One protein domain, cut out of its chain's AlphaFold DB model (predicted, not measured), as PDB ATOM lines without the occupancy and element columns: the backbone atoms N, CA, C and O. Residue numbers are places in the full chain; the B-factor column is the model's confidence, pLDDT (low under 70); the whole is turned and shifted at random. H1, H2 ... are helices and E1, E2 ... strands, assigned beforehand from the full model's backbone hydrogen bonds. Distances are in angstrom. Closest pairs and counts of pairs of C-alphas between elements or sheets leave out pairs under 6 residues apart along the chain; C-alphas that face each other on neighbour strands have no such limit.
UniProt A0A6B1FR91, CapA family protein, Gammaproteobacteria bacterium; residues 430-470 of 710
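This is residues 430 to 470 of the 710 residues of the protein "CapA family protein" of Gammaproteobacteria bacterium (UniProt A0A6B1FR91). A small sheet of three strands and one helix, H1, make a flat V: H1 starts close to the end of the edge strand E2 and slants away from the sheet, and residues 451 to 455 fold back across the open side to the start of E2. The far part of the helix and the turn after it, residues 445 to 452, stick out from the body. The printed part has 41 residues, with one named helix and three named strands in the order E1, H1, E2, E3; the sheet runs E2, E1, E3 and is mixed, and the class is mixed, helices and strands. The whole is only just compact, close to loose, with a radius of gyration of the C-alphas of 10.7 A, and spans 31 by 23 by 8 A.

The inner strand of the sheet is E1, residues 430 to 435. On one side of it is the edge strand E3, residues 464 to 469, antiparallel at 160 degrees between directions; N 432 and O 466 are 2.9 A apart and N 434 and O 464 2.8 A, both within hydrogen-bond range. On the other side is the edge strand E2, residues 456 to 459, parallel to E1 at 29 degrees, with N 433 and O 456 within hydrogen-bond range at 2.9 A. H1, residues 437 to 450, is on the sheet, over E2, at a height over the sheet of 10.4 A. On the local plane its line stands at 32 degrees to that of E2, only just slantwise to the strands, and it rises 39 degrees out of that plane. The closest C-alphas of H1 and E2 are those of Gly 437 and Pro 459, 4.9 A apart. With H1 on one face of the sheet there are two layers, one of helix and one of strands. E1, H1 and E2 form a strand-helix-strand unit, two parallel neighbour strands with a helix between them in the chain, and its crossover is right-handed. E2 and E3 are apart. In H1 every O i to N i+4 pair is within hydrogen-bond range.

E1 begins at C-alpha 430, (31.697, 28.447, -14.769), and is 16.3 A long from first to last C-alpha. H1 measures 19.9 A and ends at C-alpha 450, (38.557, 46.713, -1.374). E2 measures 10.6 A. E3 measures 16.8 A and ends at C-alpha 469, (29.208, 23.599, -18.264).

The two C-alphas farthest apart are those of Gln 449 and Pro 469, at 31.5 A, while the first and last printed C-alphas, of Glu 430 and His 470, are 6.3 A apart. The printed part has no cut, and the links E1 to H1, H1 to E2 and E2 to E3 are tight. The mean pLDDT of the printed part is 88.3, and no printed residue is under 70.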
ATOM      1  N   GLU A 430      31.555  27.627 -15.969       91.75
ATOM      2  CA  GLU A 430      31.697  28.447 -14.769       91.75
ATOM      3  C   GLU A 430      32.609  27.711 -13.784       91.75
ATOM      4  O   GLU A 430      32.528  26.485 -13.665       91.75
ATOM      5  N   THR A 431      33.478  28.446 -13.087       89.06
ATOM      6  CA  THR A 431      34.425  27.887 -12.110       89.06
ATOM      7  C   THR A 431      34.030  28.295 -10.702       89.06
ATOM      8  O   THR A 431      33.854  29.485 -10.440       89.06
ATOM      9  N   THR A 432      33.962  27.324  -9.793       89.44
ATOM     10  CA  THR A 432      33.766  27.541  -8.355       89.44
ATOM     11  C   THR A 432      34.976  27.026  -7.586       89.44
ATOM     12  O   THR A 432      35.356  25.860  -7.706       89.44
ATOM     13  N   TYR A 433      35.569  27.895  -6.771       87.56
ATOM     14  CA  TYR A 433      36.691  27.574  -5.898       87.56
ATOM     15  C   TYR A 433      36.178  27.248  -4.493       87.56
ATOM     16  O   TYR A 433      35.811  28.139  -3.726       87.56
ATOM     17  N   VAL A 434      36.163  25.965  -4.140       87.69
ATOM     18  CA  VAL A 434      35.950  25.554  -2.748       87.69
ATOM     19  C   VAL A 434      37.223  25.870  -1.968       87.69
ATOM     20  O   VAL A 434      38.318  25.536  -2.430       87.69
ATOM     21  N   VAL A 435      37.093  26.516  -0.811       88.75
ATOM     22  CA  VAL A 435      38.215  26.885   0.068       88.75
ATOM     23  C   VAL A 435      37.874  26.614   1.543       88.75
ATOM     24  O   VAL A 435      36.692  26.577   1.891       88.75
ATOM     25  N   PRO A 436      38.876  26.450   2.432       93.12
ATOM     26  CA  PRO A 436      38.661  26.393   3.880       93.12
ATOM     27  C   PRO A 436      37.814  27.562   4.410       93.12
ATOM     28  O   PRO A 436      37.905  28.677   3.899       93.12
ATOM     29  N   GLY A 437      36.989  27.325   5.435       94.19
ATOM     30  CA  GLY A 437      36.042  28.330   5.945       94.19
ATOM     31  C   GLY A 437      36.695  29.623   6.454       94.19
ATOM     32  O   GLY A 437      36.191  30.706   6.181       94.19
ATOM     33  N   ASP A 438      37.855  29.526   7.102       93.19
ATOM     34  CA  ASP A 438      38.677  30.661   7.548       93.19
ATOM     35  C   ASP A 438      39.258  31.471   6.374       93.19
ATOM     36  O   ASP A 438      39.352  32.702   6.424       93.19
ATOM     37  N   VAL A 439      39.596  30.789   5.278       92.50
ATOM     38  CA  VAL A 439      40.023  31.415   4.018       92.50
ATOM     39  C   VAL A 439      38.837  32.071   3.308       92.50
ATOM     40  O   VAL A 439      38.988  33.167   2.773       92.50
ATOM     41  N   TYR A 440      37.653  31.453   3.340       93.38
ATOM     42  CA  TYR A 440      36.421  32.039   2.804       93.38
ATOM     43  C   TYR A 440      36.044  33.329   3.547       93.38
ATOM     44  O   TYR A 440      35.830  34.358   2.908       93.38
ATOM     45  N   GLU A 441      36.032  33.303   4.885       93.00
ATOM     46  CA  GLU A 441      35.794  34.486   5.727       93.00
ATOM     47  C   GLU A 441      36.817  35.596   5.427       93.00
ATOM     48  O   GLU A 441      36.434  36.739   5.180       93.00
ATOM     49  N   SER A 442      38.108  35.251   5.324       91.94
ATOM     50  CA  SER A 442      39.173  36.204   4.964       91.94
ATOM     51  C   SER A 442      38.989  36.823   3.567       91.94
ATOM     52  O   SER A 442      39.285  38.004   3.360       91.94
ATOM     53  N   LEU A 443      38.504  36.046   2.591       90.31
ATOM     54  CA  LEU A 443      38.216  36.528   1.236       90.31
ATOM     55  C   LEU A 443      36.977  37.432   1.199       90.31
ATOM     56  O   LEU A 443      36.984  38.422   0.466       90.31
ATOM     57  N   ASP A 444      35.941  37.135   1.985       88.38
ATOM     58  CA  ASP A 444      34.732  37.965   2.068       88.38
ATOM     59  C   ASP A 444      34.998  39.290   2.809       88.38
ATOM     60  O   ASP A 444      34.610  40.361   2.332       88.38
ATOM     61  N   GLU A 445      35.783  39.265   3.895       90.38
ATOM     62  CA  GLU A 445      36.274  40.485   4.550       90.38
ATOM     63  C   GLU A 445      37.100  41.361   3.597       90.38
ATOM     64  O   GLU A 445      36.954  42.589   3.594       90.38
ATOM     65  N   ALA A 446      37.962  40.758   2.771       88.56
ATOM     66  CA  ALA A 446      38.737  41.490   1.773       88.56
ATOM     67  C   ALA A 446      37.829  42.069   0.669       88.56
ATOM     68  O   ALA A 446      37.957  43.246   0.317       88.56
ATOM     69  N   ARG A 447      36.853  41.292   0.179       89.62
ATOM     70  CA  ARG A 447      35.835  41.739  -0.790       89.62
ATOM     71  C   ARG A 447      35.052  42.945  -0.291       89.62
ATOM     72  O   ARG A 447      34.904  43.910  -1.039       89.62
ATOM     73  N   ALA A 448      34.614  42.920   0.965       87.81
ATOM     74  CA  ALA A 448      33.889  44.021   1.591       87.81
ATOM     75  C   ALA A 448      34.741  45.297   1.761       87.81
ATOM     76  O   ALA A 448      34.193  46.401   1.760       87.81
ATOM     77  N   GLN A 449      36.067  45.165   1.898       89.75
ATOM     78  CA  GLN A 449      36.982  46.288   2.141       89.75
ATOM     79  C   GLN A 449      37.528  46.951   0.870       89.75
ATOM     80  O   GLN A 449      37.611  48.180   0.828       89.75
ATOM     81  N   VAL A 450      37.923  46.174  -0.148       87.56
ATOM     82  CA  VAL A 450      38.557  46.713  -1.374       87.56
ATOM     83  C   VAL A 450      37.745  46.513  -2.656       87.56
ATOM     84  O   VAL A 450      37.972  47.233  -3.628       87.56
ATOM     85  N   GLY A 451      36.783  45.584  -2.670       77.19
ATOM     86  CA  GLY A 451      36.111  45.146  -3.897       77.19
ATOM     87  C   GLY A 451      37.060  44.448  -4.884       77.19
ATOM     88  O   GLY A 451      38.209  44.156  -4.571       77.19
ATOM     89  N   GLY A 452      36.576  44.148  -6.093       74.00
ATOM     90  CA  GLY A 452      37.414  43.681  -7.212       74.00
ATOM     91  C   GLY A 452      38.025  42.274  -7.102       74.00
ATOM     92  O   GLY A 452      38.682  41.840  -8.041       74.00
ATOM     93  N   ILE A 453      37.807  41.537  -6.008       79.56
ATOM     94  CA  ILE A 453      38.185  40.117  -5.902       79.56
ATOM     95  C   ILE A 453      37.084  39.278  -6.566       79.56
ATOM     96  O   ILE A 453      36.123  38.868  -5.912       79.56
ATOM     97  N   GLU A 454      37.199  39.074  -7.876       78.00
ATOM     98  CA  GLU A 454      36.243  38.327  -8.710       78.00
ATOM     99  C   GLU A 454      36.313  36.795  -8.484       78.00
ATOM    100  O   GLU A 454      37.064  36.324  -7.631       78.00
ATOM    101  N   GLY A 455      35.492  36.016  -9.203       80.56
ATOM    102  CA  GLY A 455      35.411  34.544  -9.116       80.56
ATOM    103  C   GLY A 455      34.365  34.007  -8.125       80.56
ATOM    104  O   GLY A 455      34.043  34.655  -7.127       80.56
ATOM    105  N   ASN A 456      33.832  32.806  -8.369       88.12
ATOM    106  CA  ASN A 456      32.903  32.154  -7.438       88.12
ATOM    107  C   ASN A 456      33.703  31.373  -6.387       88.12
ATOM    108  O   ASN A 456      34.579  30.586  -6.740       88.12
ATOM    109  N   PHE A 457      33.395  31.571  -5.105       90.75
ATOM    110  CA  PHE A 457      34.023  30.851  -3.995       90.75
ATOM    111  C   PHE A 457      32.947  30.249  -3.098       90.75
ATOM    112  O   PHE A 457      31.893  30.860  -2.923       90.75
ATOM    113  N   GLU A 458      33.232  29.093  -2.504       92.81
ATOM    114  CA  GLU A 458      32.354  28.420  -1.539       92.81
ATOM    115  C   GLU A 458      33.174  27.877  -0.352       92.81
ATOM    116  O   GLU A 458      34.300  27.412  -0.551       92.81
ATOM    117  N   PRO A 459      32.652  27.917   0.888       93.38
ATOM    118  CA  PRO A 459      33.329  27.334   2.042       93.38
ATOM    119  C   PRO A 459      33.204  25.801   2.050       93.38
ATOM    120  O   PRO A 459      32.123  25.252   1.834       93.38
ATOM    121  N   GLY A 460      34.291  25.098   2.370       89.69
ATOM    122  CA  GLY A 460      34.309  23.642   2.524       89.69
ATOM    123  C   GLY A 460      35.572  23.115   3.211       89.69
ATOM    124  O   GLY A 460      36.432  23.880   3.635       89.69
ATOM    125  N   ASP A 461      35.704  21.790   3.307       84.81
ATOM    126  CA  ASP A 461      36.764  21.115   4.085       84.81
ATOM    127  C   ASP A 461      38.178  21.163   3.447       84.81
ATOM    128  O   ASP A 461      39.069  20.402   3.827       84.81
ATOM    129  N   GLY A 462      38.406  22.016   2.444       81.88
ATOM    130  CA  GLY A 462      39.687  22.129   1.746       81.88
ATOM    131  C   GLY A 462      39.604  22.894   0.425       81.88
ATOM    132  O   GLY A 462      38.543  23.366   0.029       81.88
ATOM    133  N   TYR A 463      40.739  22.990  -0.268       82.38
ATOM    134  CA  TYR A 463      40.850  23.640  -1.576       82.38
ATOM    135  C   TYR A 463      40.422  22.704  -2.712       82.38
ATOM    136  O   TYR A 463      40.979  21.611  -2.821       82.38
ATOM    137  N   ARG A 464      39.507  23.133  -3.590       80.88
ATOM    138  CA  ARG A 464      39.143  22.418  -4.829       80.88
ATOM    139  C   ARG A 464      38.684  23.388  -5.916       80.88
ATOM    140  O   ARG A 464      37.916  24.302  -5.632       80.88
ATOM    141  N   THR A 465      39.073  23.127  -7.158       83.19
ATOM    142  CA  THR A 465      38.481  23.764  -8.342       83.19
ATOM    143  C   THR A 465      37.358  22.869  -8.866       83.19
ATOM    144  O   THR A 465      37.609  21.703  -9.159       83.19
ATOM    145  N   ILE A 466      36.133  23.389  -8.960       86.25
ATOM    146  CA  ILE A 466      34.976  22.717  -9.577       86.25
ATOM    147  C   ILE A 466      34.604  23.484 -10.847       86.25
ATOM    148  O   ILE A 466      34.627  24.717 -10.847       86.25
ATOM    149  N   THR A 467      34.238  22.777 -11.918       91.56
ATOM    150  CA  THR A 467      33.810  23.402 -13.185       91.56
ATOM    151  C   THR A 467      32.450  22.892 -13.659       91.56
ATOM    152  O   THR A 467      32.208  21.691 -13.712       91.56
ATOM    153  N   THR A 468      31.560  23.796 -14.064       94.62
ATOM    154  CA  THR A 468      30.199  23.456 -14.518       94.62
ATOM    155  C   THR A 468      29.985  23.949 -15.951       94.62
ATOM    156  O   THR A 468      30.266  25.119 -16.209       94.62
ATOM    157  N   PRO A 469      29.485  23.134 -16.903       97.06
ATOM    158  CA  PRO A 469      29.208  23.599 -18.264       97.06
ATOM    159  C   PRO A 469      28.205  24.761 -18.277       97.06
ATOM    160  O   PRO A 469      27.180  24.713 -17.600       97.06
ATOM    161  N   HIS A 470      28.453  25.788 -19.092       97.25
ATOM    162  CA  HIS A 470      27.511  26.889 -19.277       97.25
ATOM    163  C   HIS A 470      26.245  26.362 -19.975       97.25
ATOM    164  O   HIS A 470      26.265  26.057 -21.171       97.25
TER     165      HIS A 470